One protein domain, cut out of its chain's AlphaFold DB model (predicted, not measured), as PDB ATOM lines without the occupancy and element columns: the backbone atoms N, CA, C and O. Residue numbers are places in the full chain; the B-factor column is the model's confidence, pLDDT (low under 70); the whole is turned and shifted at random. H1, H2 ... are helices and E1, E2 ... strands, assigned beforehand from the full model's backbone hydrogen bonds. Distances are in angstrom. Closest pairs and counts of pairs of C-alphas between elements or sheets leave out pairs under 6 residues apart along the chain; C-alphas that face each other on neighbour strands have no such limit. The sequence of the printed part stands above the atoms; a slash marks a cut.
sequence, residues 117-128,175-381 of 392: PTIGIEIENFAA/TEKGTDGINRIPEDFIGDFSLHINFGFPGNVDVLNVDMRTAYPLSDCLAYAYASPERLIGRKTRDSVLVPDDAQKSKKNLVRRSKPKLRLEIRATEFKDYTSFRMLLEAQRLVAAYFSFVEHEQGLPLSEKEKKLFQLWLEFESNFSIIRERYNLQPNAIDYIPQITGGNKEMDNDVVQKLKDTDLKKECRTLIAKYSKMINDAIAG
ATOM      1  N   PRO A 117     -14.397  18.057 -52.966       91.00
ATOM      2  CA  PRO A 117     -13.396  17.639 -53.932       91.00
ATOM      3  C   PRO A 117     -13.135  16.142 -53.809       91.00
ATOM      4  O   PRO A 117     -13.350  15.532 -52.757       91.00
ATOM      5  N   THR A 118     -12.619  15.529 -54.873       91.00
ATOM      6  CA  THR A 118     -12.082  14.171 -54.747       91.00
ATOM      7  C   THR A 118     -10.872  14.151 -53.840       91.00
ATOM      8  O   THR A 118     -10.060  15.069 -53.892       91.00
ATOM      9  N   ILE A 119     -10.729  13.067 -53.089       91.88
ATOM     10  CA  ILE A 119      -9.660  12.849 -52.127       91.88
ATOM     11  C   ILE A 119      -8.896  11.564 -52.468       91.88
ATOM     12  O   ILE A 119      -9.483  10.523 -52.783       91.88
ATOM     13  N   GLY A 120      -7.576  11.648 -52.413       90.06
ATOM     14  CA  GLY A 120      -6.627  10.550 -52.526       90.06
ATOM     15  C   GLY A 120      -5.699  10.547 -51.318       90.06
ATOM     16  O   GLY A 120      -5.499  11.583 -50.684       90.06
ATOM     17  N   ILE A 121      -5.145   9.385 -50.998       89.50
ATOM     18  CA  ILE A 121      -4.024   9.279 -50.065       89.50
ATOM     19  C   ILE A 121      -2.812   8.765 -50.826       89.50
ATOM     20  O   ILE A 121      -2.950   8.011 -51.780       89.50
ATOM     21  N   GLU A 122      -1.635   9.151 -50.386       88.12
ATOM     22  CA  GLU A 122      -0.374   8.570 -50.813       88.12
ATOM     23  C   GLU A 122       0.432   8.299 -49.556       88.12
ATOM     24  O   GLU A 122       0.433   9.114 -48.632       88.12
ATOM     25  N   ILE A 123       1.023   7.115 -49.480       86.19
ATOM     26  CA  ILE A 123       1.731   6.659 -48.295       86.19
ATOM     27  C   ILE A 123       3.121   6.233 -48.719       86.19
ATOM     28  O   ILE A 123       3.270   5.244 -49.439       86.19
ATOM     29  N   GLU A 124       4.118   6.956 -48.233       84.38
ATOM     30  CA  GLU A 124       5.516   6.560 -48.304       84.38
ATOM     31  C   GLU A 124       5.853   5.789 -47.029       84.38
ATOM     32  O   GLU A 124       5.617   6.281 -45.926       84.38
ATOM     33  N   ASN A 125       6.373   4.575 -47.177       83.00
ATOM     34  CA  ASN A 125       6.882   3.740 -46.104       83.00
ATOM     35  C   ASN A 125       8.231   3.125 -46.512       83.00
ATOM     36  O   ASN A 125       8.288   2.137 -47.250       83.00
ATOM     37  N   PHE A 126       9.306   3.672 -45.951       78.62
ATOM     38  CA  PHE A 126      10.680   3.204 -46.175       78.62
ATOM     39  C   PHE A 126      11.018   1.914 -45.412       78.62
ATOM     40  O   PHE A 126      11.960   1.209 -45.765       78.62
ATOM     41  N   ALA A 127      10.212   1.564 -44.414       79.94
ATOM     42  CA  ALA A 127      10.292   0.324 -43.652       79.94
ATOM     43  C   ALA A 127       9.350  -0.775 -44.195       79.94
ATOM     44  O   ALA A 127       9.144  -1.800 -43.544       79.94
ATOM     45  N   ALA A 128       8.730  -0.583 -45.368       79.12
ATOM     46  CA  ALA A 128       7.750  -1.526 -45.901       79.12
ATOM     47  C   ALA A 128       8.376  -2.869 -46.304       79.12
ATOM     48  O   ALA A 128       9.330  -2.937 -47.086       79.12
ATOM     49  N   THR A 175       2.156  -1.006 -36.705       78.81
ATOM     50  CA  THR A 175       1.535  -0.392 -35.537       78.81
ATOM     51  C   THR A 175       1.802  -1.236 -34.310       78.81
ATOM     52  O   THR A 175       1.623  -2.451 -34.353       78.81
ATOM     53  N   GLU A 176       2.155  -0.587 -33.211       80.00
ATOM     54  CA  GLU A 176       2.199  -1.173 -31.878       80.00
ATOM     55  C   GLU A 176       1.015  -0.684 -31.045       80.00
ATOM     56  O   GLU A 176       0.459   0.390 -31.286       80.00
ATOM     57  N   LYS A 177       0.639  -1.467 -30.035       78.44
ATOM     58  CA  LYS A 177      -0.382  -1.060 -29.076       78.44
ATOM     59  C   LYS A 177       0.272  -0.211 -27.989       78.44
ATOM     60  O   LYS A 177       1.119  -0.705 -27.249       78.44
ATOM     61  N   GLY A 178      -0.128   1.053 -27.896       72.38
ATOM     62  CA  GLY A 178       0.295   1.952 -26.831       72.38
ATOM     63  C   GLY A 178      -0.192   1.497 -25.452       72.38
ATOM     64  O   GLY A 178      -1.073   0.643 -25.321       72.38
ATOM     65  N   THR A 179       0.366   2.104 -24.403       76.06
ATOM     66  CA  THR A 179      -0.038   1.871 -23.002       76.06
ATOM     67  C   THR A 179      -1.482   2.295 -22.717       76.06
ATOM     68  O   THR A 179      -2.111   1.780 -21.799       76.06
ATOM     69  N   ASP A 180      -2.021   3.193 -23.537       70.62
ATOM     70  CA  ASP A 180      -3.413   3.644 -23.573       70.62
ATOM     71  C   ASP A 180      -4.336   2.715 -24.388       70.62
ATOM     72  O   ASP A 180      -5.536   2.960 -24.505       70.62
ATOM     73  N   GLY A 181      -3.790   1.636 -24.957       70.81
ATOM     74  CA  GLY A 181      -4.510   0.689 -25.799       70.81
ATOM     75  C   GLY A 181      -4.718   1.151 -27.243       70.81
ATOM     76  O   GLY A 181      -5.358   0.418 -28.001       70.81
ATOM     77  N   ILE A 182      -4.182   2.314 -27.629       69.38
ATOM     78  CA  ILE A 182      -4.326   2.893 -28.967       69.38
ATOM     79  C   ILE A 182      -3.186   2.406 -29.862       69.38
ATOM     80  O   ILE A 182      -2.019   2.425 -29.476       69.38
ATOM     81  N   ASN A 183      -3.514   1.985 -31.085       71.75
ATOM     82  CA  ASN A 183      -2.499   1.612 -32.066       71.75
ATOM     83  C   ASN A 183      -1.761   2.856 -32.580       71.75
ATOM     84  O   ASN A 183      -2.387   3.817 -33.034       71.75
ATOM     85  N   ARG A 184      -0.430   2.818 -32.553       73.56
ATOM     86  CA  ARG A 184       0.455   3.900 -33.004       73.56
ATOM     87  C   ARG A 184       1.623   3.344 -33.809       73.56
ATOM     88  O   ARG A 184       1.966   2.176 -33.659       73.56
ATOM     89  N   ILE A 185       2.233   4.174 -34.649       75.81
ATOM     90  CA  ILE A 185       3.512   3.826 -35.282       75.81
ATOM     91  C   ILE A 185       4.579   3.757 -34.173       75.81
ATOM     92  O   ILE A 185       4.615   4.684 -33.355       75.81
ATOM     93  N   PRO A 186       5.407   2.697 -34.106       77.50
ATOM     94  CA  PRO A 186       6.471   2.617 -33.108       77.50
ATOM     95  C   PRO A 186       7.473   3.766 -33.267       77.50
ATOM     96  O   PRO A 186       7.702   4.241 -34.381       77.50
ATOM     97  N   GLU A 187       8.084   4.208 -32.164       74.69
ATOM     98  CA  GLU A 187       8.948   5.401 -32.149       74.69
ATOM     99  C   GLU A 187      10.114   5.315 -33.140       74.69
ATOM    100  O   GLU A 187      10.345   6.265 -33.887       74.69
ATOM    101  N   ASP A 188      10.758   4.150 -33.237       73.38
ATOM    102  CA  ASP A 188      11.883   3.905 -34.152       73.38
ATOM    103  C   ASP A 188      11.504   4.064 -35.630       73.38
ATOM    104  O   ASP A 188      12.346   4.339 -36.480       73.38
ATOM    105  N   PHE A 189      10.214   3.941 -35.934       73.31
ATOM    106  CA  PHE A 189       9.664   4.008 -37.276       73.31
ATOM    107  C   PHE A 189       9.023   5.365 -37.579       73.31
ATOM    108  O   PHE A 189       8.642   5.607 -38.714       73.31
ATOM    109  N   ILE A 190       8.931   6.300 -36.624       70.31
ATOM    110  CA  ILE A 190       8.305   7.624 -36.820       70.31
ATOM    111  C   ILE A 190       8.923   8.388 -37.996       70.31
ATOM    112  O   ILE A 190       8.205   9.116 -38.668       70.31
ATOM    113  N   GLY A 191      10.212   8.240 -38.296       68.75
ATOM    114  CA  GLY A 191      10.821   8.901 -39.454       68.75
ATOM    115  C   GLY A 191      10.441   8.274 -40.800       68.75
ATOM    116  O   GLY A 191      10.565   8.919 -41.835       68.75
ATOM    117  N   ASP A 192       9.955   7.036 -40.828       75.12
ATOM    118  CA  ASP A 192       9.874   6.227 -42.050       75.12
ATOM    119  C   ASP A 192       8.565   6.314 -42.819       75.12
ATOM    120  O   ASP A 192       8.452   5.711 -43.883       75.12
ATOM    121  N   PHE A 193       7.622   7.120 -42.331       77.44
ATOM    122  CA  PHE A 193       6.268   7.185 -42.872       77.44
ATOM    123  C   PHE A 193       5.862   8.606 -43.221       77.44
ATOM    124  O   PHE A 193       5.875   9.484 -42.352       77.44
ATOM    125  N   SER A 194       5.374   8.813 -44.439       78.12
ATOM    126  CA  SER A 194       4.723  10.058 -44.855       78.12
ATOM    127  C   SER A 194       3.337   9.773 -45.424       78.12
ATOM    128  O   SER A 194       3.173   8.805 -46.164       78.12
ATOM    129  N   LEU A 195       2.333  10.586 -45.062       84.00
ATOM    130  CA  LEU A 195       1.012  10.570 -45.703       84.00
ATOM    131  C   LEU A 195       0.753  11.877 -46.392       84.00
ATOM    132  O   LEU A 195       0.717  12.933 -45.766       84.00
ATOM    133  N   HIS A 196       0.475  11.784 -47.677       85.75
ATOM    134  CA  HIS A 196       0.051  12.916 -48.466       85.75
ATOM    135  C   HIS A 196      -1.443  12.762 -48.736       85.75
ATOM    136  O   HIS A 196      -1.895  11.768 -49.310       85.75
ATOM    137  N   ILE A 197      -2.237  13.729 -48.282       89.00
ATOM    138  CA  ILE A 197      -3.657  13.801 -48.608       89.00
ATOM    139  C   ILE A 197      -3.790  14.688 -49.831       89.00
ATOM    140  O   ILE A 197      -3.492  15.877 -49.795       89.00
ATOM    141  N   ASN A 198      -4.256  14.105 -50.920       88.44
ATOM    142  CA  ASN A 198      -4.356  14.780 -52.193       88.44
ATOM    143  C   ASN A 198      -5.806  15.147 -52.498       88.44
ATOM    144  O   ASN A 198      -6.686  14.287 -52.463       88.44
ATOM    145  N   PHE A 199      -6.051  16.394 -52.885       90.12
ATOM    146  CA  PHE A 199      -7.367  16.881 -53.287       90.12
ATOM    147  C   PHE A 199      -7.361  17.331 -54.744       90.12
ATOM    148  O   PHE A 199      -6.490  18.083 -55.178       90.12
ATOM    149  N   GLY A 200      -8.330  16.860 -55.525       86.88
ATOM    150  CA  GLY A 200      -8.465  17.270 -56.925       86.88
ATOM    151  C   GLY A 200      -9.099  18.654 -57.030       86.88
ATOM    152  O   GLY A 200     -10.211  18.821 -56.535       86.88
ATOM    153  N   PHE A 201      -8.432  19.604 -57.692       84.75
ATOM    154  CA  PHE A 201      -8.988  20.939 -57.943       84.75
ATOM    155  C   PHE A 201     -10.279  20.884 -58.785       84.75
ATOM    156  O   PHE A 201     -10.413  19.981 -59.626       84.75
ATOM    157  N   PRO A 202     -11.203  21.852 -58.614       82.69
ATOM    158  CA  PRO A 202     -12.355  22.010 -59.496       82.69
ATOM    159  C   PRO A 202     -11.906  22.226 -60.950       82.69
ATOM    160  O   PRO A 202     -10.931  22.927 -61.219       82.69
ATOM    161  N   GLY A 203     -12.592  21.606 -61.917       77.31
ATOM    162  CA  GLY A 203     -12.130  21.567 -63.318       77.31
ATOM    163  C   GLY A 203     -12.141  22.917 -64.057       77.31
ATOM    164  O   GLY A 203     -11.522  23.065 -65.109       77.31
ATOM    165  N   ASN A 204     -12.864  23.895 -63.525       79.81
ATOM    166  CA  ASN A 204     -12.951  25.288 -63.972       79.81
ATOM    167  C   ASN A 204     -11.805  26.167 -63.441       79.81
ATOM    168  O   ASN A 204     -11.511  27.182 -64.073       79.81
ATOM    169  N   VAL A 205     -11.143  25.777 -62.346       84.31
ATOM    170  CA  VAL A 205     -10.064  26.553 -61.721       84.31
ATOM    171  C   VAL A 205      -8.803  26.529 -62.582       84.31
ATOM    172  O   VAL A 205      -8.354  25.490 -63.073       84.31
ATOM    173  N   ASP A 206      -8.200  27.699 -62.761       85.56
ATOM    174  CA  ASP A 206      -6.882  27.836 -63.354       85.56
ATOM    175  C   ASP A 206      -5.798  27.695 -62.289       85.56
ATOM    176  O   ASP A 206      -5.338  28.672 -61.705       85.56
ATOM    177  N   VAL A 207      -5.417  26.450 -61.998       80.38
ATOM    178  CA  VAL A 207      -4.581  26.126 -60.831       80.38
ATOM    179  C   VAL A 207      -3.206  26.811 -60.863       80.38
ATOM    180  O   VAL A 207      -2.671  27.152 -59.816       80.38
ATOM    181  N   LEU A 208      -2.658  27.085 -62.054       80.31
ATOM    182  CA  LEU A 208      -1.381  27.797 -62.214       80.31
ATOM    183  C   LEU A 208      -1.417  29.252 -61.717       80.31
ATOM    184  O   LEU A 208      -0.364  29.825 -61.460       80.31
ATOM    185  N   ASN A 209      -2.612  29.829 -61.584       83.69
ATOM    186  CA  ASN A 209      -2.833  31.196 -61.113       83.69
ATOM    187  C   ASN A 209      -3.339  31.247 -59.662       83.69
ATOM    188  O   ASN A 209      -3.765  32.299 -59.193       83.69
ATOM    189  N   VAL A 210      -3.322  30.122 -58.945       84.19
ATOM    190  CA  VAL A 210      -3.695  30.073 -57.527       84.19
ATOM    191  C   VAL A 210      -2.479  30.418 -56.676       84.19
ATOM    192  O   VAL A 210      -1.447  29.750 -56.760       84.19
ATOM    193  N   ASP A 211      -2.607  31.420 -55.804       85.06
ATOM    194  CA  ASP A 211      -1.621  31.649 -54.750       85.06
ATOM    195  C   ASP A 211      -1.767  30.574 -53.667       85.06
ATOM    196  O   ASP A 211      -2.576  30.697 -52.747       85.06
ATOM    197  N   MET A 212      -0.966  29.512 -53.766       81.31
ATOM    198  CA  MET A 212      -1.008  28.377 -52.834       81.31
ATOM    199  C   MET A 212      -0.720  28.767 -51.382       81.31
ATOM    200  O   MET A 212      -1.054  28.005 -50.475       81.31
ATOM    201  N   ARG A 213      -0.170  29.964 -51.131       82.00
ATOM    202  CA  ARG A 213       0.047  30.447 -49.764       82.00
ATOM    203  C   ARG A 213      -1.260  30.646 -49.002       82.00
ATOM    204  O   ARG A 213      -1.287  30.548 -47.778       82.00
ATOM    205  N   THR A 214      -2.354  30.854 -49.728       88.19
ATOM    206  CA  THR A 214      -3.698  30.940 -49.154       88.19
ATOM    207  C   THR A 214      -4.188  29.602 -48.588       88.19
ATOM    208  O   THR A 214      -5.084  29.601 -47.757       88.19
ATOM    209  N   ALA A 215      -3.570  28.460 -48.924       88.81
ATOM    210  CA  ALA A 215      -3.897  27.158 -48.328       88.81
ATOM    211  C   ALA A 215      -3.184  26.890 -46.987       88.81
ATOM    212  O   ALA A 215      -3.554  25.962 -46.263       88.81
ATOM    213  N   TYR A 216      -2.163  27.670 -46.624       85.94
ATOM    214  CA  TYR A 216      -1.379  27.409 -45.415       85.94
ATOM    215  C   TYR A 216      -2.151  27.493 -44.096       85.94
ATOM    216  O   TYR A 216      -1.889  26.647 -43.240       85.94
ATOM    217  N   PRO A 217      -3.139  28.395 -43.907       90.81
ATOM    218  CA  PRO A 217      -4.007  28.360 -42.731       90.81
ATOM    219  C   PRO A 217      -4.620  26.977 -42.480       90.81
ATOM    220  O   PRO A 217      -4.663  26.505 -41.345       90.81
ATOM    221  N   LEU A 218      -5.045  26.292 -43.545       91.50
ATOM    222  CA  LEU A 218      -5.573  24.935 -43.458       91.50
ATOM    223  C   LEU A 218      -4.481  23.925 -43.096       91.50
ATOM    224  O   LEU A 218      -4.675  23.124 -42.183       91.50
ATOM    225  N   SER A 219      -3.356  23.961 -43.812       87.81
ATOM    226  CA  SER A 219      -2.241  23.033 -43.607       87.81
ATOM    227  C   SER A 219      -1.687  23.106 -42.181       87.81
ATOM    228  O   SER A 219      -1.626  22.089 -41.489       87.81
ATOM    229  N   ASP A 220      -1.358  24.310 -41.710       87.81
ATOM    230  CA  ASP A 220      -0.822  24.547 -40.367       87.81
ATOM    231  C   ASP A 220      -1.827  24.119 -39.293       87.81
ATOM    232  O   ASP A 220      -1.478  23.396 -38.361       87.81
ATOM    233  N   CYS A 221      -3.102  24.502 -39.432       92.00
ATOM    234  CA  CYS A 221      -4.125  24.146 -38.450       92.00
ATOM    235  C   CYS A 221      -4.331  22.624 -38.370       92.00
ATOM    236  O   CYS A 221      -4.448  22.076 -37.270       92.00
ATOM    237  N   LEU A 222      -4.335  21.922 -39.513       90.25
ATOM    238  CA  LEU A 222      -4.399  20.458 -39.557       90.25
ATOM    239  C   LEU A 222      -3.179  19.832 -38.874       90.25
ATOM    240  O   LEU A 222      -3.350  18.939 -38.042       90.25
ATOM    241  N   ALA A 223      -1.974  20.318 -39.173       86.12
ATOM    242  CA  ALA A 223      -0.746  19.846 -38.546       86.12
ATOM    243  C   ALA A 223      -0.789  20.040 -37.021       86.12
ATOM    244  O   ALA A 223      -0.589  19.081 -36.280       86.12
ATOM    245  N   TYR A 224      -1.153  21.226 -36.531       88.62
ATOM    246  CA  TYR A 224      -1.257  21.497 -35.092       88.62
ATOM    247  C   TYR A 224      -2.323  20.647 -34.397       88.62
ATOM    248  O   TYR A 224      -2.126  20.184 -33.274       88.62
ATOM    249  N   ALA A 225      -3.462  20.416 -35.052       89.75
ATOM    250  CA  ALA A 225      -4.561  19.654 -34.473       89.75
ATOM    251  C   ALA A 225      -4.291  18.145 -34.408       89.75
ATOM    252  O   ALA A 225      -4.794  17.474 -33.500       89.75
ATOM    253  N   TYR A 226      -3.547  17.605 -35.374       86.50
ATOM    254  CA  TYR A 226      -3.436  16.162 -35.574       86.50
ATOM    255  C   TYR A 226      -2.050  15.591 -35.323       86.50
ATOM    256  O   TYR A 226      -1.966  14.466 -34.836       86.50
ATOM    257  N   ALA A 227      -0.984  16.349 -35.568       81.31
ATOM    258  CA  ALA A 227       0.370  15.861 -35.378       81.31
ATOM    259  C   ALA A 227       0.731  15.680 -33.902       81.31
ATOM    260  O   ALA A 227       0.227  16.391 -33.018       81.31
ATOM    261  N   SER A 228       1.612  14.723 -33.614       78.31
ATOM    262  CA  SER A 228       2.425  14.795 -32.405       78.31
ATOM    263  C   SER A 228       3.629  15.716 -32.638       78.31
ATOM    264  O   SER A 228       4.110  15.826 -33.772       78.31
ATOM    265  N   PRO A 229       4.142  16.364 -31.582       78.81
ATOM    266  CA  PRO A 229       5.362  17.161 -31.676       78.81
ATOM    267  C   PRO A 229       6.546  16.375 -32.273       78.81
ATOM    268  O   PRO A 229       7.282  16.898 -33.102       78.81
ATOM    269  N   GLU A 230       6.689  15.097 -31.919       76.25
ATOM    270  CA  GLU A 230       7.757  14.204 -32.393       76.25
ATOM    271  C   GLU A 230       7.669  13.979 -33.908       76.25
ATOM    272  O   GLU A 230       8.678  14.033 -34.610       76.25
ATOM    273  N   ARG A 231       6.452  13.796 -34.435       73.75
ATOM    274  CA  ARG A 231       6.220  13.635 -35.876       73.75
ATOM    275  C   ARG A 231       6.433  14.928 -36.665       73.75
ATOM    276  O   ARG A 231       6.820  14.853 -37.827       73.75
ATOM    277  N   LEU A 232       6.208  16.098 -36.062       74.94
ATOM    278  CA  LEU A 232       6.546  17.373 -36.703       74.94
ATOM    279  C   LEU A 232       8.057  17.543 -36.853       74.94
ATOM    280  O   LEU A 232       8.511  17.949 -37.918       74.94
ATOM    281  N   ILE A 233       8.828  17.169 -35.828       70.38
ATOM    282  CA  ILE A 233      10.299  17.182 -35.879       70.38
ATOM    283  C   ILE A 233      10.813  16.182 -36.922       70.38
ATOM    284  O   ILE A 233      11.717  16.498 -37.691       70.38
ATOM    285  N   GLY A 234      10.240  14.975 -36.946       63.31
ATOM    286  CA  GLY A 234      10.658  13.874 -37.818       63.31
ATOM    287  C   GLY A 234      10.109  13.923 -39.246       63.31
ATOM    288  O   GLY A 234      10.228  12.933 -39.968       63.31
ATOM    289  N   ARG A 235       9.471  15.025 -39.668       65.50
ATOM    290  CA  ARG A 235       8.872  15.114 -41.005       65.50
ATOM    291  C   ARG A 235       9.960  15.063 -42.089       65.50
ATOM    292  O   ARG A 235      10.932  15.814 -42.049       65.50
ATOM    293  N   LYS A 236       9.775  14.208 -43.097       58.69
ATOM    294  CA  LYS A 236      10.717  14.067 -44.228       58.69
ATOM    295  C   LYS A 236      10.556  15.149 -45.298       58.69
ATOM    296  O   LYS A 236      11.457  15.398 -46.094       58.69
ATOM    297  N   THR A 237       9.402  15.794 -45.326       59.69
ATOM    298  CA  THR A 237       8.962  16.641 -46.429       59.69
ATOM    299  C   THR A 237       9.048  18.126 -46.084       59.69
ATOM    300  O   THR A 237       8.537  18.536 -45.044       59.69
ATOM    301  N   ARG A 238       9.670  18.928 -46.966       59.12
ATOM    302  CA  ARG A 238       9.867  20.384 -46.774       59.12
ATOM    303  C   ARG A 238       8.571  21.183 -46.881       59.12
ATOM    304  O   ARG A 238       8.284  21.984 -46.000       59.12
ATOM    305  N   ASP A 239       7.823  20.941 -47.951       61.09
ATOM    306  CA  ASP A 239       6.632  21.712 -48.299       61.09
ATOM    307  C   ASP A 239       5.387  20.919 -47.908       61.09
ATOM    308  O   ASP A 239       5.250  19.761 -48.319       61.09
ATOM    309  N   SER A 240       4.499  21.516 -47.116       56.03
ATOM    310  CA  SER A 240       3.245  20.897 -46.669       56.03
ATOM    311  C   SER A 240       2.120  21.097 -47.670       56.03
ATOM    312  O   SER A 240       1.146  20.347 -47.629       56.03
ATOM    313  N   VAL A 241       2.273  22.081 -48.562       56.56
ATOM    314  CA  VAL A 241       1.374  22.343 -49.682       56.56
ATOM    315  C   VAL A 241       2.147  22.217 -50.984       56.56
ATOM    316  O   VAL A 241       3.066  22.991 -51.244       56.56
ATOM    317  N   LEU A 242       1.753  21.258 -51.817       59.38
ATOM    318  CA  LEU A 242       2.302  21.095 -53.159       59.38
ATOM    319  C   LEU A 242       1.201  21.037 -54.204       59.38
ATOM    320  O   LEU A 242       0.049  20.697 -53.925       59.38
ATOM    321  N   VAL A 243       1.622  21.310 -55.436       54.97
ATOM    322  CA  VAL A 243       0.822  21.103 -56.635       54.97
ATOM    323  C   VAL A 243       1.439  19.988 -57.485       54.97
ATOM    324  O   VAL A 243       2.139  20.288 -58.452       54.97
ATOM    325  N   PRO A 244       1.264  18.704 -57.122       51.34
ATOM    326  CA  PRO A 244       1.819  17.598 -57.895       51.34
ATOM    327  C   PRO A 244       0.970  17.243 -59.131       51.34
ATOM    328  O   PRO A 244      -0.202  17.622 -59.257       51.34
ATOM    329  N   ASP A 245       1.596  16.495 -60.045       43.56
ATOM    330  CA  ASP A 245       1.103  16.168 -61.387       43.56
ATOM    331  C   ASP A 245      -0.187  15.311 -61.448       43.56
ATOM    332  O   ASP A 245      -0.509  14.478 -60.595       43.56
ATOM    333  N   ASP A 246      -0.900  15.529 -62.556       45.94
ATOM    334  CA  ASP A 246      -2.070  14.859 -63.135       45.94
ATOM    335  C   ASP A 246      -2.984  14.005 -62.212       45.94
ATOM    336  O   ASP A 246      -2.778  12.810 -61.973       45.94
ATOM    337  N   ALA A 247      -4.106  14.576 -61.759       44.59
ATOM    338  CA  ALA A 247      -5.253  13.866 -61.190       44.59
ATOM    339  C   ALA A 247      -5.782  12.806 -62.170       44.59
ATOM    340  O   ALA A 247      -6.166  13.096 -63.307       44.59
ATOM    341  N   GLN A 248      -5.833  11.544 -61.741       49.75
ATOM    342  CA  GLN A 248      -6.526  10.536 -62.536       49.75
ATOM    343  C   GLN A 248      -8.025  10.859 -62.597       49.75
ATOM    344  O   GLN A 248      -8.594  11.433 -61.673       49.75
ATOM    345  N   LYS A 249      -8.640  10.542 -63.743       41.81
ATOM    346  CA  LYS A 249      -9.981  10.978 -64.161       41.81
ATOM    347  C   LYS A 249     -11.067  10.593 -63.145       41.81
ATOM    348  O   LYS A 249     -11.726   9.568 -63.305       41.81
ATOM    349  N   SER A 250     -11.329  11.452 -62.165       42.31
ATOM    350  CA  SER A 250     -12.625  11.466 -61.500       42.31
ATOM    351  C   SER A 250     -13.648  12.085 -62.456       42.31
ATOM    352  O   SER A 250     -13.357  13.037 -63.181       42.31
ATOM    353  N   LYS A 251     -14.858  11.525 -62.492       44.69
ATOM    354  CA  LYS A 251     -15.970  12.028 -63.307       44.69
ATOM    355  C   LYS A 251     -16.395  13.446 -62.910       44.69
ATOM    356  O   LYS A 251     -17.017  14.110 -63.729       44.69
ATOM    357  N   LYS A 252     -16.041  13.917 -61.708       47.44
ATOM    358  CA  LYS A 252     -16.307  15.299 -61.283       47.44
ATOM    359  C   LYS A 252     -15.439  16.332 -62.002       47.44
ATOM    360  O   LYS A 252     -15.878  17.456 -62.191       47.44
ATOM    361  N   ASN A 253     -14.264  15.947 -62.503       46.06
ATOM    362  CA  ASN A 253     -13.305  16.887 -63.101       46.06
ATOM    363  C   ASN A 253     -13.391  16.927 -64.640       46.06
ATOM    364  O   ASN A 253     -12.408  17.185 -65.333       46.06
ATOM    365  N   LEU A 254     -14.569  16.639 -65.201       39.50
ATOM    366  CA  LEU A 254     -14.820  16.577 -66.645       39.50
ATOM    367  C   LEU A 254     -15.085  17.967 -67.248       39.50
ATOM    368  O   LEU A 254     -16.081  18.177 -67.931       39.50
ATOM    369  N   VAL A 255     -14.168  18.918 -67.055       38.62
ATOM    370  CA  VAL A 255     -14.189  20.187 -67.796       38.62
ATOM    371  C   VAL A 255     -12.791  20.463 -68.360       38.62
ATOM    372  O   VAL A 255     -11.860  20.784 -67.641       38.62
ATOM    373  N   ARG A 256     -12.681  20.325 -69.692       40.84
ATOM    374  CA  ARG A 256     -11.558  20.680 -70.597       40.84
ATOM    375  C   ARG A 256     -10.320  19.759 -70.620       40.84
ATOM    376  O   ARG A 256      -9.493  19.710 -69.724       40.84
ATOM    377  N   ARG A 257     -10.143  19.091 -71.771       40.34
ATOM    378  CA  ARG A 257      -9.065  18.140 -72.126       40.34
ATOM    379  C   ARG A 257      -7.651  18.749 -72.286       40.34
ATOM    380  O   ARG A 257      -6.784  18.058 -72.807       40.34
ATOM    381  N   SER A 258      -7.400  19.996 -71.884       42.00
ATOM    382  CA  SER A 258      -6.153  20.710 -72.223       42.00
ATOM    383  C   SER A 258      -5.456  21.437 -71.067       42.00
ATOM    384  O   SER A 258      -4.457  22.102 -71.318       42.00
ATOM    385  N   LYS A 259      -5.951  21.342 -69.826       45.00
ATOM    386  CA  LYS A 259      -5.284  21.928 -68.651       45.00
ATOM    387  C   LYS A 259      -4.596  20.836 -67.814       45.00
ATOM    388  O   LYS A 259      -5.159  19.742 -67.718       45.00
ATOM    389  N   PRO A 260      -3.407  21.101 -67.232       44.91
ATOM    390  CA  PRO A 260      -2.753  20.161 -66.325       44.91
ATOM    391  C   PRO A 260      -3.682  19.880 -65.142       44.91
ATOM    392  O   PRO A 260      -4.260  20.805 -64.566       44.91
ATOM    393  N   LYS A 261      -3.887  18.601 -64.808       58.22
ATOM    394  CA  LYS A 261      -4.829  18.214 -63.751       58.22
ATOM    395  C   LYS A 261      -4.120  18.282 -62.409       58.22
ATOM    396  O   LYS A 261      -3.651  17.282 -61.880       58.22
ATOM    397  N   LEU A 262      -4.005  19.483 -61.891       66.56
ATOM    398  CA  LEU A 262      -3.230  19.755 -60.695       66.56
ATOM    399  C   LEU A 262      -4.014  19.377 -59.424       66.56
ATOM    400  O   LEU A 262      -5.247  19.289 -59.435       66.56
ATOM    401  N   ARG A 263      -3.290  19.091 -58.339       74.12
ATOM    402  CA  ARG A 263      -3.844  18.657 -57.045       74.12
ATOM    403  C   ARG A 263      -3.399  19.607 -55.947       74.12
ATOM    404  O   ARG A 263      -2.329  20.185 -56.055       74.12
ATOM    405  N   LEU A 264      -4.200  19.745 -54.899       82.19
ATOM    406  CA  LEU A 264      -3.735  20.295 -53.633       82.19
ATOM    407  C   LEU A 264      -3.258  19.121 -52.782       82.19
ATOM    408  O   LEU A 264      -4.074  18.311 -52.341       82.19
ATOM    409  N   GLU A 265      -1.954  19.002 -52.583       82.38
ATOM    410  CA  GLU A 265      -1.388  18.043 -51.639       82.38
ATOM    411  C   GLU A 265      -1.267  18.698 -50.265       82.38
ATOM    412  O   GLU A 265      -0.646  19.748 -50.151       82.38
ATOM    413  N   ILE A 266      -1.851  18.080 -49.239       81.25
ATOM    414  CA  ILE A 266      -1.632  18.412 -47.831       81.25
ATOM    415  C   ILE A 266      -0.856  17.265 -47.200       81.25
ATOM    416  O   ILE A 266      -1.354  16.137 -47.120       81.25
ATOM    417  N   ARG A 267       0.352  17.542 -46.716       72.75
ATOM    418  CA  ARG A 267       1.173  16.522 -46.059       72.75
ATOM    419  C   ARG A 267       0.764  16.356 -44.603       72.75
ATOM    420  O   ARG A 267       0.977  17.226 -43.764       72.75
ATOM    421  N   ALA A 268       0.153  15.217 -44.305       67.94
ATOM    422  CA  ALA A 268      -0.213  14.834 -42.960       67.94
ATOM    423  C   ALA A 268       0.977  14.181 -42.262       67.94
ATOM    424  O   ALA A 268       1.481  13.128 -42.653       67.94
ATOM    425  N   THR A 269       1.387  14.789 -41.161       61.28
ATOM    426  CA  THR A 269       2.494  14.295 -40.355       61.28
ATOM    427  C   THR A 269       2.072  13.203 -39.378       61.28
ATOM    428  O   THR A 269       2.935  12.689 -38.701       61.28
ATOM    429  N   GLU A 270       0.819  12.742 -39.292       63.16
ATOM    430  CA  GLU A 270       0.410  11.731 -38.293       63.16
ATOM    431  C   GLU A 270      -0.534  10.649 -38.828       63.16
ATOM    432  O   GLU A 270      -1.453  10.914 -39.609       63.16
ATOM    433  N   PHE A 271      -0.340   9.430 -38.309       63.34
ATOM    434  CA  PHE A 271      -1.128   8.238 -38.611       63.34
ATOM    435  C   PHE A 271      -1.567   7.526 -37.332       63.34
ATOM    436  O   PHE A 271      -0.813   6.745 -36.752       63.34
ATOM    437  N   LYS A 272      -2.797   7.772 -36.882       61.41
ATOM    438  CA  LYS A 272      -3.339   7.154 -35.665       61.41
ATOM    439  C   LYS A 272      -4.799   6.792 -35.860       61.41
ATOM    440  O   LYS A 272      -5.657   7.666 -35.757       61.41
ATOM    441  N   ASP A 273      -5.058   5.509 -36.107       61.62
ATOM    442  CA  ASP A 273      -6.372   4.863 -35.974       61.62
ATOM    443  C   ASP A 273      -7.560   5.758 -36.422       61.62
ATOM    444  O   ASP A 273      -7.546   6.338 -37.514       61.62
ATOM    445  N   TYR A 274      -8.570   5.939 -35.564       60.62
ATOM    446  CA  TYR A 274      -9.743   6.776 -35.818       60.62
ATOM    447  C   TYR A 274      -9.408   8.253 -36.087       60.62
ATOM    448  O   TYR A 274     -10.115   8.930 -36.841       60.62
ATOM    449  N   THR A 275      -8.324   8.770 -35.507       73.88
ATOM    450  CA  THR A 275      -7.913  10.173 -35.639       73.88
ATOM    451  C   THR A 275      -7.543  10.518 -37.082       73.88
ATOM    452  O   THR A 275      -8.000  11.543 -37.591       73.88
ATOM    453  N   SER A 276      -6.814   9.643 -37.783       77.88
ATOM    454  CA  SER A 276      -6.491   9.849 -39.204       77.88
ATOM    455  C   SER A 276      -7.726   9.755 -40.096       77.88
ATOM    456  O   SER A 276      -7.863  10.526 -41.044       77.88
ATOM    457  N   PHE A 277      -8.680   8.879 -39.773       85.31
ATOM    458  CA  PHE A 277      -9.937   8.790 -40.526       85.31
ATOM    459  C   PHE A 277     -10.774  10.059 -40.375       85.31
ATOM    460  O   PHE A 277     -11.349  10.556 -41.347       85.31
ATOM    461  N   ARG A 278     -10.811  10.615 -39.160       87.94
ATOM    462  CA  ARG A 278     -11.466  11.892 -38.885       87.94
ATOM    463  C   ARG A 278     -10.773  13.041 -39.615       87.94
ATOM    464  O   ARG A 278     -11.462  13.850 -40.227       87.94
ATOM    465  N   MET A 279      -9.441  13.084 -39.602       90.62
ATOM    466  CA  MET A 279      -8.658  14.088 -40.325       90.62
ATOM    467  C   MET A 279      -8.992  14.104 -41.819       90.62
ATOM    468  O   MET A 279      -9.266  15.175 -42.346       90.62
ATOM    469  N   LEU A 280      -9.058  12.943 -42.486       92.69
ATOM    470  CA  LEU A 280      -9.421  12.871 -43.911       92.69
ATOM    471  C   LEU A 280     -10.790  13.508 -44.191       92.69
ATOM    472  O   LEU A 280     -10.944  14.258 -45.154       92.69
ATOM    473  N   LEU A 281     -11.786  13.228 -43.343       93.44
ATOM    474  CA  LEU A 281     -13.139  13.769 -43.493       93.44
ATOM    475  C   LEU A 281     -13.172  15.288 -43.317       93.44
ATOM    476  O   LEU A 281     -13.824  15.996 -44.081       93.44
ATOM    477  N   GLU A 282     -12.510  15.783 -42.279       95.12
ATOM    478  CA  GLU A 282     -12.528  17.203 -41.953       95.12
ATOM    479  C   GLU A 282     -11.670  18.026 -42.913       95.12
ATOM    480  O   GLU A 282     -12.098  19.104 -43.320       95.12
ATOM    481  N   ALA A 283     -10.535  17.482 -43.356       95.00
ATOM    482  CA  ALA A 283      -9.716  18.079 -44.400       95.00
ATOM    483  C   ALA A 283     -10.500  18.180 -45.716       95.00
ATOM    484  O   ALA A 283     -10.562  19.260 -46.287       95.00
ATOM    485  N   GLN A 284     -11.196  17.120 -46.157       95.50
ATOM    486  CA  GLN A 284     -12.004  17.171 -47.387       95.50
ATOM    487  C   GLN A 284     -13.048  18.296 -47.366       95.50
ATOM    488  O   GLN A 284     -13.275  18.958 -48.376       95.50
ATOM    489  N   ARG A 285     -13.678  18.519 -46.211       96.75
ATOM    490  CA  ARG A 285     -14.673  19.582 -46.028       96.75
ATOM    491  C   ARG A 285     -14.035  20.963 -46.052       96.75
ATOM    492  O   ARG A 285     -14.496  21.822 -46.792       96.75
ATOM    493  N   LEU A 286     -12.968  21.174 -45.286       97.50
ATOM    494  CA  LEU A 286     -12.271  22.459 -45.272       97.50
ATOM    495  C   LEU A 286     -11.662  22.805 -46.636       97.50
ATOM    496  O   LEU A 286     -11.734  23.959 -47.045       97.50
ATOM    497  N   VAL A 287     -11.147  21.819 -47.378       96.44
ATOM    498  CA  VAL A 287     -10.667  22.037 -48.750       96.44
ATOM    499  C   VAL A 287     -11.809  22.419 -49.689       96.44
ATOM    500  O   VAL A 287     -11.599  23.247 -50.563       96.44
ATOM    501  N   ALA A 288     -13.022  21.888 -49.509       96.31
ATOM    502  CA  ALA A 288     -14.174  22.349 -50.288       96.31
ATOM    503  C   ALA A 288     -14.439  23.849 -50.068       96.31
ATOM    504  O   ALA A 288     -14.641  24.581 -51.030       96.31
ATOM    505  N   ALA A 289     -14.360  24.316 -48.817       98.00
ATOM    506  CA  ALA A 289     -14.479  25.738 -48.497       98.00
ATOM    507  C   ALA A 289     -13.338  26.580 -49.077       98.00
ATOM    508  O   ALA A 289     -13.593  27.618 -49.688       98.00
ATOM    509  N   TYR A 290     -12.101  26.096 -48.971       97.44
ATOM    510  CA  TYR A 290     -10.946  26.716 -49.617       97.44
ATOM    511  C   TYR A 290     -11.109  26.804 -51.141       97.44
ATOM    512  O   TYR A 290     -10.816  27.833 -51.739       97.44
ATOM    513  N   PHE A 291     -11.610  25.757 -51.796       95.44
ATOM    514  CA  PHE A 291     -11.819  25.771 -53.241       95.44
ATOM    515  C   PHE A 291     -12.915  26.747 -53.664       95.44
ATOM    516  O   PHE A 291     -12.715  27.435 -54.657       95.44
ATOM    517  N   SER A 292     -13.988  26.910 -52.884       96.56
ATOM    518  CA  SER A 292     -14.961  27.982 -53.135       96.56
ATOM    519  C   SER A 292     -14.342  29.381 -53.006       96.56
ATOM    520  O   SER A 292     -14.703  30.281 -53.761       96.56
ATOM    521  N   PHE A 293     -13.378  29.573 -52.097       97.44
ATOM    522  CA  PHE A 293     -12.568  30.795 -52.041       97.44
ATOM    523  C   PHE A 293     -11.693  30.970 -53.284       97.44
ATOM    524  O   PHE A 293     -11.720  32.030 -53.901       97.44
ATOM    525  N   VAL A 294     -10.981  29.931 -53.715       95.50
ATOM    526  CA  VAL A 294     -10.158  29.985 -54.933       95.50
ATOM    527  C   VAL A 294     -11.001  30.312 -56.169       95.50
ATOM    528  O   VAL A 294     -10.593  31.121 -56.999       95.50
ATOM    529  N   GLU A 295     -12.180  29.705 -56.298       94.50
ATOM    530  CA  GLU A 295     -13.113  29.999 -57.384       94.50
ATOM    531  C   GLU A 295     -13.577  31.461 -57.350       94.50
ATOM    532  O   GLU A 295     -13.569  32.118 -58.393       94.50
ATOM    533  N   HIS A 296     -13.896  31.990 -56.163       96.44
ATOM    534  CA  HIS A 296     -14.240  33.401 -55.978       96.44
ATOM    535  C   HIS A 296     -13.108  34.340 -56.416       96.44
ATOM    536  O   HIS A 296     -13.346  35.254 -57.204       96.44
ATOM    537  N   GLU A 297     -11.877  34.097 -55.958       95.38
ATOM    538  CA  GLU A 297     -10.708  34.927 -56.284       95.38
ATOM    539  C   GLU A 297     -10.386  34.929 -57.785       95.38
ATOM    540  O   GLU A 297      -9.863  35.906 -58.320       95.38
ATOM    541  N   GLN A 298     -10.744  33.858 -58.497       93.62
ATOM    542  CA  GLN A 298     -10.622  33.779 -59.955       93.62
ATOM    543  C   GLN A 298     -11.834  34.347 -60.713       93.62
ATOM    544  O   GLN A 298     -11.880  34.270 -61.943       93.62
ATOM    545  N   GLY A 299     -12.823  34.910 -60.012       94.19
ATOM    546  CA  GLY A 299     -14.046  35.449 -60.606       94.19
ATOM    547  C   GLY A 299     -14.951  34.380 -61.224       94.19
ATOM    548  O   GLY A 299     -15.725  34.681 -62.138       94.19
ATOM    549  N   LEU A 300     -14.842  33.126 -60.777       92.81
ATOM    550  CA  LEU A 300     -15.690  32.030 -61.237       92.81
ATOM    551  C   LEU A 300     -17.060  32.090 -60.538       92.81
ATOM    552  O   LEU A 300     -17.155  32.481 -59.373       92.81
ATOM    553  N   PRO A 301     -18.150  31.719 -61.235       92.50
ATOM    554  CA  PRO A 301     -19.477  31.721 -60.638       92.50
ATOM    555  C   PRO A 301     -19.580  30.651 -59.549       92.50
ATOM    556  O   PRO A 301     -19.261  29.491 -59.796       92.50
ATOM    557  N   LEU A 302     -20.094  31.044 -58.384       93.12
ATOM    558  CA  LEU A 302     -20.372  30.146 -57.264       93.12
ATOM    559  C   LEU A 302     -21.867  29.816 -57.183       93.12
ATOM    560  O   LEU A 302     -22.717  30.709 -57.268       93.12
ATOM    561  N   SER A 303     -22.188  28.549 -56.939       91.94
ATOM    562  CA  SER A 303     -23.510  28.118 -56.476       91.94
ATOM    563  C   SER A 303     -23.823  28.656 -55.073       91.94
ATOM    564  O   SER A 303     -22.936  29.097 -54.344       91.94
ATOM    565  N   GLU A 304     -25.085  28.582 -54.640       92.19
ATOM    566  CA  GLU A 304     -25.476  29.019 -53.287       92.19
ATOM    567  C   GLU A 304     -24.737  28.257 -52.176       92.19
ATOM    568  O   GLU A 304     -24.319  28.854 -51.180       92.19
ATOM    569  N   LYS A 305     -24.497  26.950 -52.365       93.12
ATOM    570  CA  LYS A 305     -23.687  26.156 -51.432       93.12
ATOM    571  C   LYS A 305     -22.253  26.687 -51.389       93.12
ATOM    572  O   LYS A 305     -21.746  26.952 -50.305       93.12
ATOM    573  N   GLU A 306     -21.624  26.894 -52.544       95.12
ATOM    574  CA  GLU A 306     -20.242  27.393 -52.640       95.12
ATOM    575  C   GLU A 306     -20.091  28.811 -52.080       95.12
ATOM    576  O   GLU A 306     -19.115  29.083 -51.393       95.12
ATOM    577  N   LYS A 307     -21.081  29.699 -52.249       96.69
ATOM    578  CA  LYS A 307     -21.082  31.022 -51.594       96.69
ATOM    579  C   LYS A 307     -21.039  30.899 -50.072       96.69
ATOM    580  O   LYS A 307     -20.275  31.608 -49.422       96.69
ATOM    581  N   LYS A 308     -21.831  29.986 -49.496       97.00
ATOM    582  CA  LYS A 308     -21.805  29.712 -48.050       97.00
ATOM    583  C   LYS A 308     -20.458  29.125 -47.627       97.00
ATOM    584  O   LYS A 308     -19.908  29.544 -46.615       97.00
ATOM    585  N   LEU A 309     -19.904  28.199 -48.409       97.94
ATOM    586  CA  LEU A 309     -18.586  27.621 -48.145       97.94
ATOM    587  C   LEU A 309     -17.457  28.659 -48.211       97.94
ATOM    588  O   LEU A 309     -16.590  28.655 -47.342       97.94
ATOM    589  N   PHE A 310     -17.503  29.582 -49.169       97.94
ATOM    590  CA  PHE A 310     -16.583  30.713 -49.273       97.94
ATOM    591  C   PHE A 310     -16.601  31.581 -48.007       97.94
ATOM    592  O   PHE A 310     -15.548  31.858 -47.441       97.94
ATOM    593  N   GLN A 311     -17.785  31.945 -47.500       98.31
ATOM    594  CA  GLN A 311     -17.886  32.706 -46.247       98.31
ATOM    595  C   GLN A 311     -17.290  31.934 -45.062       98.31
ATOM    596  O   GLN A 311     -16.515  32.484 -44.281       98.31
ATOM    597  N   LEU A 312     -17.578  30.631 -44.964       98.44
ATOM    598  CA  LEU A 312     -17.012  29.776 -43.916       98.44
ATOM    599  C   LEU A 312     -15.485  29.673 -43.998       98.44
ATOM    600  O   LEU A 312     -14.839  29.548 -42.958       98.44
ATOM    601  N   TRP A 313     -14.905  29.731 -45.199       98.38
ATOM    602  CA  TRP A 313     -13.456  29.787 -45.369       98.38
ATOM    603  C   TRP A 313     -12.862  31.078 -44.795       98.38
ATOM    604  O   TRP A 313     -11.935  31.004 -43.989       98.38
ATOM    605  N   LEU A 314     -13.427  32.241 -45.142       98.06
ATOM    606  CA  LEU A 314     -12.956  33.535 -44.632       98.06
ATOM    607  C   LEU A 314     -13.014  33.595 -43.101       98.06
ATOM    608  O   LEU A 314     -12.076  34.048 -42.441       98.06
ATOM    609  N   GLU A 315     -14.098  33.090 -42.510       98.38
ATOM    610  CA  GLU A 315     -14.210  33.020 -41.056       98.38
ATOM    611  C   GLU A 315     -13.213  32.035 -40.428       98.38
ATOM    612  O   GLU A 315     -12.682  32.303 -39.346       98.38
ATOM    613  N   PHE A 316     -12.972  30.880 -41.061       98.50
ATOM    614  CA  PHE A 316     -11.974  29.915 -40.602       98.50
ATOM    615  C   PHE A 316     -10.577  30.543 -40.596       98.50
ATOM    616  O   PHE A 316      -9.890  30.480 -39.576       98.50
ATOM    617  N   GLU A 317     -10.181  31.188 -41.693       96.94
ATOM    618  CA  GLU A 317      -8.887  31.859 -41.830       96.94
ATOM    619  C   GLU A 317      -8.719  32.990 -40.805       96.94
ATOM    620  O   GLU A 317      -7.682  33.083 -40.139       96.94
ATOM    621  N   SER A 318      -9.749  33.820 -40.628       97.19
ATOM    622  CA  SER A 318      -9.744  34.903 -39.642       97.19
ATOM    623  C   SER A 318      -9.587  34.361 -38.216       97.19
ATOM    624  O   SER A 318      -8.697  34.784 -37.478       97.19
ATOM    625  N   ASN A 319     -10.371  33.345 -37.843       98.00
ATOM    626  CA  ASN A 319     -10.283  32.735 -36.516       98.00
ATOM    627  C   ASN A 319      -8.956  32.005 -36.286       98.00
ATOM    628  O   ASN A 319      -8.414  32.046 -35.181       98.00
ATOM    629  N   PHE A 320      -8.400  31.357 -37.312       96.62
ATOM    630  CA  PHE A 320      -7.075  30.759 -37.203       96.62
ATOM    631  C   PHE A 320      -5.980  31.821 -37.073       96.62
ATOM    632  O   PHE A 320      -5.014  31.615 -36.343       96.62
ATOM    633  N   SER A 321      -6.136  32.984 -37.707       94.62
ATOM    634  CA  SER A 321      -5.204  34.108 -37.548       94.62
ATOM    635  C   SER A 321      -5.161  34.616 -36.106       94.62
ATOM    636  O   SER A 321      -4.070  34.807 -35.582       94.62
ATOM    637  N   ILE A 322      -6.304  34.672 -35.413       96.44
ATOM    638  CA  ILE A 322      -6.360  34.986 -33.973       96.44
ATOM    639  C   ILE A 322      -5.592  33.946 -33.138       96.44
ATOM    640  O   ILE A 322      -4.884  34.305 -32.195       96.44
ATOM    641  N   ILE A 323      -5.714  32.654 -33.470       95.62
ATOM    642  CA  ILE A 323      -4.930  31.591 -32.816       95.62
ATOM    643  C   ILE A 323      -3.436  31.815 -33.075       95.62
ATOM    644  O   ILE A 323      -2.646  31.807 -32.131       95.62
ATOM    645  N   ARG A 324      -3.036  32.063 -34.329       91.94
ATOM    646  CA  ARG A 324      -1.632  32.316 -34.686       91.94
ATOM    647  C   ARG A 324      -1.052  33.493 -33.915       91.94
ATOM    648  O   ARG A 324       0.015  33.346 -33.333       91.94
ATOM    649  N   GLU A 325      -1.762  34.614 -33.853       93.06
ATOM    650  CA  GLU A 325      -1.334  35.803 -33.111       93.06
ATOM    651  C   GLU A 325      -1.174  35.516 -31.615       93.06
ATOM    652  O   GLU A 325      -0.137  35.837 -31.036       93.06
ATOM    653  N   ARG A 326      -2.152  34.840 -30.995       94.31
ATOM    654  CA  ARG A 326      -2.105  34.481 -29.566       94.31
ATOM    655  C   ARG A 326      -0.875  33.654 -29.214       94.31
ATOM    656  O   ARG A 326      -0.279  33.851 -28.159       94.31
ATOM    657  N   TYR A 327      -0.520  32.722 -30.089       91.81
ATOM    658  CA  TYR A 327       0.631  31.852 -29.908       91.81
ATOM    659  C   TYR A 327       1.890  32.383 -30.601       91.81
ATOM    660  O   TYR A 327       2.874  31.662 -30.639       91.81
ATOM    661  N   ASN A 328       1.903  33.609 -31.133       89.00
ATOM    662  CA  ASN A 328       3.039  34.179 -31.867       89.00
ATOM    663  C   ASN A 328       3.607  33.241 -32.961       89.00
ATOM    664  O   ASN A 328       4.819  33.100 -33.125       89.00
ATOM    665  N   LEU A 329       2.722  32.555 -33.687       85.69
ATOM    666  CA  LEU A 329       3.083  31.608 -34.738       85.69
ATOM    667  C   LEU A 329       3.283  32.344 -36.062       85.69
ATOM    668  O   LEU A 329       2.399  33.070 -36.521       85.69
ATOM    669  N   GLN A 330       4.424  32.107 -36.708       77.69
ATOM    670  CA  GLN A 330       4.655  32.599 -38.063       77.69
ATOM    671  C   GLN A 330       3.722  31.894 -39.065       77.69
ATOM    672  O   GLN A 330       3.361  30.729 -38.860       77.69
ATOM    673  N   PRO A 331       3.328  32.555 -40.166       72.94
ATOM    674  CA  PRO A 331       2.679  31.869 -41.274       72.94
ATOM    675  C   PRO A 331       3.562  30.730 -41.792       72.94
ATOM    676  O   PRO A 331       4.758  30.930 -42.013       72.94
ATOM    677  N   ASN A 332       2.972  29.554 -42.015       70.88
ATOM    678  CA  ASN A 332       3.639  28.395 -42.609       70.88
ATOM    679  C   ASN A 332       4.758  27.876 -41.706       70.88
ATOM    680  O   ASN A 332       5.741  27.315 -42.191       70.88
ATOM    681  N   ALA A 333       4.650  28.089 -40.390       68.50
ATOM    682  CA  ALA A 333       5.707  27.731 -39.449       68.50
ATOM    683  C   ALA A 333       6.032  26.230 -39.474       68.50
ATOM    684  O   ALA A 333       7.151  25.847 -39.147       68.50
ATOM    685  N   ILE A 334       5.097  25.388 -39.931       68.00
ATOM    686  CA  ILE A 334       5.368  23.975 -40.190       68.00
ATOM    687  C   ILE A 334       6.391  23.801 -41.318       68.00
ATOM    688  O   ILE A 334       7.293  22.989 -41.164       68.00
ATOM    689  N   ASP A 335       6.318  24.578 -42.404       62.50
ATOM    690  CA  ASP A 335       7.188  24.451 -43.585       62.50
ATOM    691  C   ASP A 335       8.619  24.953 -43.401       62.50
ATOM    692  O   ASP A 335       9.519  24.554 -44.141       62.50
ATOM    693  N   TYR A 336       8.867  25.727 -42.348       54.16
ATOM    694  CA  TYR A 336      10.180  26.281 -42.027       54.16
ATOM    695  C   TYR A 336      11.051  25.395 -41.114       54.16
ATOM    696  O   TYR A 336      12.072  25.869 -40.620       54.16
ATOM    697  N   ILE A 337      10.724  24.106 -40.939       51.31
ATOM    698  CA  ILE A 337      11.545  23.164 -40.149       51.31
ATOM    699  C   ILE A 337      12.837  22.778 -40.939       51.31
ATOM    700  O   ILE A 337      12.750  22.364 -42.098       51.31
ATOM    701  N   PRO A 338      14.057  22.861 -40.368       40.91
ATOM    702  CA  PRO A 338      15.295  23.329 -40.977       40.91
ATOM    703  C   PRO A 338      16.314  22.222 -41.205       40.91
ATOM    704  O   PRO A 338      17.397  22.509 -41.724       40.91
ATOM    705  N   GLN A 339      15.980  20.955 -40.925       46.19
ATOM    706  CA  GLN A 339      16.845  19.821 -41.284       46.19
ATOM    707  C   GLN A 339      17.190  19.805 -42.780       46.19
ATOM    708  O   GLN A 339      18.111  19.109 -43.196       46.19
ATOM    709  N   ILE A 340      16.486  20.606 -43.586       43.62
ATOM    710  CA  ILE A 340      16.707  20.709 -45.013       43.62
ATOM    711  C   ILE A 340      17.030  22.137 -45.518       43.62
ATOM    712  O   ILE A 340      17.458  22.283 -46.664       43.62
ATOM    713  N   THR A 341      16.937  23.184 -44.687       40.53
ATOM    714  CA  THR A 341      17.297  24.574 -45.067       40.53
ATOM    715  C   THR A 341      18.620  25.069 -44.479       40.53
ATOM    716  O   THR A 341      19.094  26.125 -44.890       40.53
ATOM    717  N   GLY A 342      19.245  24.334 -43.549       43.81
ATOM    718  CA  GLY A 342      20.464  24.802 -42.874       43.81
ATOM    719  C   GLY A 342      20.230  26.020 -41.968       43.81
ATOM    720  O   GLY A 342      21.182  26.717 -41.623       43.81
ATOM    721  N   GLY A 343      18.970  26.293 -41.609       41.38
ATOM    722  CA  GLY A 343      18.569  27.365 -40.700       41.38
ATOM    723  C   GLY A 343      18.703  26.990 -39.219       41.38
ATOM    724  O   GLY A 343      18.836  25.820 -38.864       41.38
ATOM    725  N   ASN A 344      18.680  28.011 -38.357       42.38
ATOM    726  CA  ASN A 344      18.829  27.906 -36.903       42.38
ATOM    727  C   ASN A 344      17.868  26.873 -36.283       42.38
ATOM    728  O   ASN A 344      16.655  27.061 -36.317       42.38
ATOM    729  N   LYS A 345      18.427  25.858 -35.609       47.09
ATOM    730  CA  LYS A 345      17.713  24.825 -34.825       47.09
ATOM    731  C   LYS A 345      16.812  25.373 -33.699       47.09
ATOM    732  O   LYS A 345      16.102  24.607 -33.058       47.09
ATOM    733  N   GLU A 346      16.874  26.673 -33.403       45.38
ATOM    734  CA  GLU A 346      16.135  27.303 -32.302       45.38
ATOM    735  C   GLU A 346      14.662  27.610 -32.633       45.38
ATOM    736  O   GLU A 346      13.843  27.592 -31.718       45.38
ATOM    737  N   MET A 347      14.284  27.832 -33.904       47.06
ATOM    738  CA  MET A 347      12.885  28.149 -34.268       47.06
ATOM    739  C   MET A 347      11.949  26.924 -34.265       47.06
ATOM    740  O   MET A 347      10.754  27.079 -34.026       47.06
ATOM    741  N   ASP A 348      12.467  25.706 -34.443       50.88
ATOM    742  CA  ASP A 348      11.650  24.473 -34.485       50.88
ATOM    743  C   ASP A 348      11.145  24.047 -33.129       50.88
ATOM    744  O   ASP A 348      10.068  23.460 -32.997       50.88
ATOM    745  N   ASN A 349      11.943  24.362 -32.113       59.84
ATOM    746  CA  ASN A 349      11.555  24.137 -30.743       59.84
ATOM    747  C   ASN A 349      10.341  24.993 -30.403       59.84
ATOM    748  O   ASN A 349       9.559  24.570 -29.578       59.84
ATOM    749  N   ASP A 350      10.104  26.134 -31.052       74.31
ATOM    750  CA  ASP A 350       9.055  27.046 -30.610       74.31
ATOM    751  C   ASP A 350       7.632  26.517 -30.873       74.31
ATOM    752  O   ASP A 350       6.805  26.470 -29.962       74.31
ATOM    753  N   VAL A 351       7.351  26.043 -32.093       78.62
ATOM    754  CA  VAL A 351       6.046  25.451 -32.451       78.62
ATOM    755  C   VAL A 351       5.828  24.125 -31.723       78.62
ATOM    756  O   VAL A 351       4.752  23.873 -31.181       78.62
ATOM    757  N   VAL A 352       6.860  23.278 -31.689       81.31
ATOM    758  CA  VAL A 352       6.838  21.985 -30.993       81.31
ATOM    759  C   VAL A 352       6.603  22.196 -29.497       81.31
ATOM    760  O   VAL A 352       5.750  21.525 -28.919       81.31
ATOM    761  N   GLN A 353       7.307  23.144 -28.876       83.12
ATOM    762  CA  GLN A 353       7.144  23.477 -27.462       83.12
ATOM    763  C   GLN A 353       5.758  24.061 -27.204       83.12
ATOM    764  O   GLN A 353       5.102  23.649 -26.257       83.12
ATOM    765  N   LYS A 354       5.235  24.923 -28.085       88.00
ATOM    766  CA  LYS A 354       3.852  25.415 -27.982       88.00
ATOM    767  C   LYS A 354       2.831  24.287 -28.044       88.00
ATOM    768  O   LYS A 354       1.868  24.308 -27.284       88.00
ATOM    769  N   LEU A 355       3.027  23.282 -28.893       87.06
ATOM    770  CA  LEU A 355       2.144  22.113 -28.933       87.06
ATOM    771  C   LEU A 355       2.242  21.233 -27.680       87.06
ATOM    772  O   LEU A 355       1.265  20.559 -27.359       87.06
ATOM    773  N   LYS A 356       3.395  21.220 -26.998       86.19
ATOM    774  CA  LYS A 356       3.602  20.488 -25.737       86.19
ATOM    775  C   LYS A 356       3.041  21.236 -24.527       86.19
ATOM    776  O   LYS A 356       2.411  20.617 -23.675       86.19
ATOM    777  N   ASP A 357       3.233  22.549 -24.486       89.06
ATOM    778  CA  ASP A 357       3.045  23.357 -23.278       89.06
ATOM    779  C   ASP A 357       1.749  24.169 -23.275       89.06
ATOM    780  O   ASP A 357       1.420  24.807 -22.275       89.06
ATOM    781  N   THR A 358       1.017  24.201 -24.391       91.75
ATOM    782  CA  THR A 358      -0.160  25.062 -24.537       91.75
ATOM    783  C   THR A 358      -1.362  24.340 -25.143       91.75
ATOM    784  O   THR A 358      -1.261  23.249 -25.700       91.75
ATOM    785  N   ASP A 359      -2.520  25.003 -25.096       94.56
ATOM    786  CA  ASP A 359      -3.771  24.517 -25.687       94.56
ATOM    787  C   ASP A 359      -3.831  24.601 -27.227       94.56
ATOM    788  O   ASP A 359      -4.860  24.246 -27.808       94.56
ATOM    789  N   LEU A 360      -2.751  24.994 -27.921       93.62
ATOM    790  CA  LEU A 360      -2.721  25.186 -29.381       93.62
ATOM    791  C   LEU A 360      -3.345  24.012 -30.154       93.62
ATOM    792  O   LEU A 360      -4.183  24.214 -31.039       93.62
ATOM    793  N   LYS A 361      -2.995  22.771 -29.786       92.44
ATOM    794  CA  LYS A 361      -3.557  21.557 -30.398       92.44
ATOM    795  C   LYS A 361      -5.071  21.476 -30.214       92.44
ATOM    796  O   LYS A 361      -5.803  21.221 -31.172       92.44
ATOM    797  N   LYS A 362      -5.551  21.697 -28.989       94.06
ATOM    798  CA  LYS A 362      -6.974  21.639 -28.628       94.06
ATOM    799  C   LYS A 362      -7.770  22.748 -29.314       94.06
ATOM    800  O   LYS A 362      -8.878  22.488 -29.790       94.06
ATOM    801  N   GLU A 363      -7.214  23.949 -29.409       97.00
ATOM    802  CA  GLU A 363      -7.841  25.074 -30.102       97.00
ATOM    803  C   GLU A 363      -7.969  24.815 -31.604       97.00
ATOM    804  O   GLU A 363      -9.073  24.911 -32.141       97.00
ATOM    805  N   CYS A 364      -6.898  24.367 -32.269       95.31
ATOM    806  CA  CYS A 364      -6.945  24.000 -33.689       95.31
ATOM    807  C   CYS A 364      -7.940  22.857 -33.941       95.31
ATOM    808  O   CYS A 364      -8.765  22.909 -34.854       95.31
ATOM    809  N   ARG A 365      -7.938  21.839 -33.074       94.50
ATOM    810  CA  ARG A 365      -8.868  20.701 -33.125       94.50
ATOM    811  C   ARG A 365     -10.330  21.141 -32.975       94.50
ATOM    812  O   ARG A 365     -11.206  20.624 -33.677       94.50
ATOM    813  N   THR A 366     -10.591  22.109 -32.097       97.19
ATOM    814  CA  THR A 366     -11.918  22.713 -31.892       97.19
ATOM    815  C   THR A 366     -12.340  23.539 -33.102       97.19
ATOM    816  O   THR A 366     -13.461  23.377 -33.586       97.19
ATOM    817  N   LEU A 367     -11.433  24.356 -33.643       98.19
ATOM    818  CA  LEU A 367     -11.682  25.186 -34.818       98.19
ATOM    819  C   LEU A 367     -12.040  24.331 -36.040       98.19
ATOM    820  O   LEU A 367     -13.089  24.531 -36.652       98.19
ATOM    821  N   ILE A 368     -11.234  23.310 -36.339       97.12
ATOM    822  CA  ILE A 368     -11.496  22.378 -37.443       97.12
ATOM    823  C   ILE A 368     -12.821  21.639 -37.226       97.12
ATOM    824  O   ILE A 368     -13.599  21.496 -38.167       97.12
ATOM    825  N   ALA A 369     -13.115  21.179 -36.000       96.44
ATOM    826  CA  ALA A 369     -14.382  20.495 -35.714       96.44
ATOM    827  C   ALA A 369     -15.590  21.403 -35.988       96.44
ATOM    828  O   ALA A 369     -16.554  20.962 -36.616       96.44
ATOM    829  N   LYS A 370     -15.520  22.664 -35.534       98.00
ATOM    830  CA  LYS A 370     -16.556  23.681 -35.741       98.00
ATOM    831  C   LYS A 370     -16.811  23.889 -37.233       98.00
ATOM    832  O   LYS A 370     -17.935  23.685 -37.687       98.00
ATOM    833  N   TYR A 371     -15.775  24.231 -37.997       98.31
ATOM    834  CA  TYR A 371     -15.932  24.559 -39.415       98.31
ATOM    835  C   TYR A 371     -16.261  23.338 -40.270       98.31
ATOM    836  O   TYR A 371     -17.131  23.421 -41.129       98.31
ATOM    837  N   SER A 372     -15.690  22.168 -39.980       97.25
ATOM    838  CA  SER A 372     -16.092  20.916 -40.635       97.25
ATOM    839  C   SER A 372     -17.580  20.609 -40.440       97.25
ATOM    840  O   SER A 372     -18.241  20.167 -41.380       97.25
ATOM    841  N   LYS A 373     -18.130  20.856 -39.242       96.94
ATOM    842  CA  LYS A 373     -19.568  20.707 -38.988       96.94
ATOM    843  C   LYS A 373     -20.377  21.725 -39.797       96.94
ATOM    844  O   LYS A 373     -21.238  21.315 -40.562       96.94
ATOM    845  N   MET A 374     -20.051  23.015 -39.701       97.56
ATOM    846  CA  MET A 374     -20.770  24.077 -40.423       97.56
ATOM    847  C   MET A 374     -20.755  23.870 -41.945       97.56
ATOM    848  O   MET A 374     -21.773  24.062 -42.606       97.56
ATOM    849  N   ILE A 375     -19.624  23.426 -42.498       97.12
ATOM    850  CA  ILE A 375     -19.477  23.077 -43.916       97.12
ATOM    851  C   ILE A 375     -20.352  21.877 -44.269       97.12
ATOM    852  O   ILE A 375     -21.045  21.888 -45.282       97.12
ATOM    853  N   ASN A 376     -20.347  20.831 -43.442       94.75
ATOM    854  CA  ASN A 376     -21.204  19.675 -43.672       94.75
ATOM    855  C   ASN A 376     -22.688  20.058 -43.680       94.75
ATOM    856  O   ASN A 376     -23.420  19.591 -44.547       94.75
ATOM    857  N   ASP A 377     -23.104  20.905 -42.743       94.00
ATOM    858  CA  ASP A 377     -24.481  21.380 -42.632       94.00
ATOM    859  C   ASP A 377     -24.845  22.249 -43.856       94.00
ATOM    860  O   ASP A 377     -25.902  22.075 -44.456       94.00
ATOM    861  N   ALA A 378     -23.921  23.096 -44.328       93.50
ATOM    862  CA  ALA A 378     -24.076  23.855 -45.573       93.50
ATOM    863  C   ALA A 378     -24.223  22.964 -46.821       93.50
ATOM    864  O   ALA A 378     -25.019  23.270 -47.706       93.50
ATOM    865  N   ILE A 379     -23.473  21.860 -46.900       91.06
ATOM    866  CA  ILE A 379     -23.504  20.931 -48.040       91.06
ATOM    867  C   ILE A 379     -24.764  20.070 -48.030       91.06
ATOM    868  O   ILE A 379     -25.350  19.823 -49.090       91.06
ATOM    869  N   ALA A 380     -25.153  19.588 -46.849       86.44
ATOM    870  CA  ALA A 380     -26.352  18.786 -46.678       86.44
ATOM    871  C   ALA A 380     -27.605  19.574 -47.083       86.44
ATOM    872  O   ALA A 380     -28.520  18.958 -47.628       86.44
ATOM    873  N   GLY A 381     -27.600  20.897 -46.879       68.88
ATOM    874  CA  GLY A 381     -28.796  21.731 -46.953       68.88
ATOM    875  C   GLY A 381     -29.725  21.447 -45.773       68.88
ATOM    876  O   GLY A 381     -29.517  20.479 -45.032       68.88
TER     877      GLY A 381
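What this domain is: This is residues 117 to 128 and 175 to 381 of the 392 residues of an uncharacterized protein of Candidatus Nomurabacteria bacterium RIFCSPHIGHO2_01_FULL_40_12 (UniProt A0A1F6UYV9). What does the model look like? A small three-stranded sheet is covered on one face by H2 and H4, side by side, and H5 and H7, also side by side, cross them on the side away from the sheet. The short H1, H3 and H6 make a row at one end, H3 in the middle. What is it made of? The printed part has 219 residues, with named elements in the order E1 H1 E2 H2 H3 E3 H4 H5 H6 H7, mostly helix; the sheet, E1 - E2 - E3, is all antiparallel. It is compact, with a radius of gyration of the C-alphas of 17.5 A, and spans 48 by 39 by 38 A.

Where its parts are: Where are the first elements? E1, residues 119 to 125, starts with C-alpha 119 at (-9.660, 12.849, -52.127); H1 is residues 187 to 192 and E2 residues 193 to 200, 22.7 A long. H2 is residues 212 to 226, 21.3 A, H3 residues 229 to 233 and E3 residues 263 to 268. Where are the last? H4, residues 273 to 297, measures 36.5 A, H5, residues 304 to 326, 33.7 A, and H6 is residues 348 to 357. H7, residues 360 to 380, measures 30.0 A and ends with C-alpha 380 at (-26.352, 18.786, -46.678).

How they stand to each other: What pairs the strands? N 122 and O 196 of E1 and E2 are 2.8 A apart, and N 197 and O 266 of E2 and E3 2.8 A, both within hydrogen-bond range. What is on the sheet? H2 and H4 are on one face, two layers, helices on one face of a sheet; H4 has a height over the sheet of 8.8 A. H2 and H4 touch at a shallow tilt of 20 degrees, opposite ways, closest at the C-alphas of Ala 215 and Tyr 290, 7.2 A. Which helices follow outward? H7 touches H4 at a steep tilt of 65 degrees, with the C-alphas of Glu 282 and Ser 372 closest at 5.3 A, and H5 at a shallow tilt of 8 degrees, with those of Lys 305 and Ile 379 closest at 6.2 A. H3 touches H6, with the C-alphas of Pro 229 and Val 352 closest at 5.1 A, and only just touches H1, with 3 pairs of C-alphas within 8 A. How do the helix backbones run? Every O i to N i+4 pair is within hydrogen-bond range in H3, H5, H6 and H7, against 8 of 11 in H2, 20 of 21 in H4 and 0 of 2 in H1, where 2 of 3 O i to N i+3 pairs are.

The domain as a whole: Where is the cut? Residues 129 to 174 are not printed, and C-alphas 128 and 175 are 12.1 A apart. Which links are long, and where is confidence low? The links E2 to H2, H3 to E3 and H5 to H6 are long. The mean pLDDT of the printed part is 78.9, and 56 residues are under 70, among them 234 to 262 and 333 to 349.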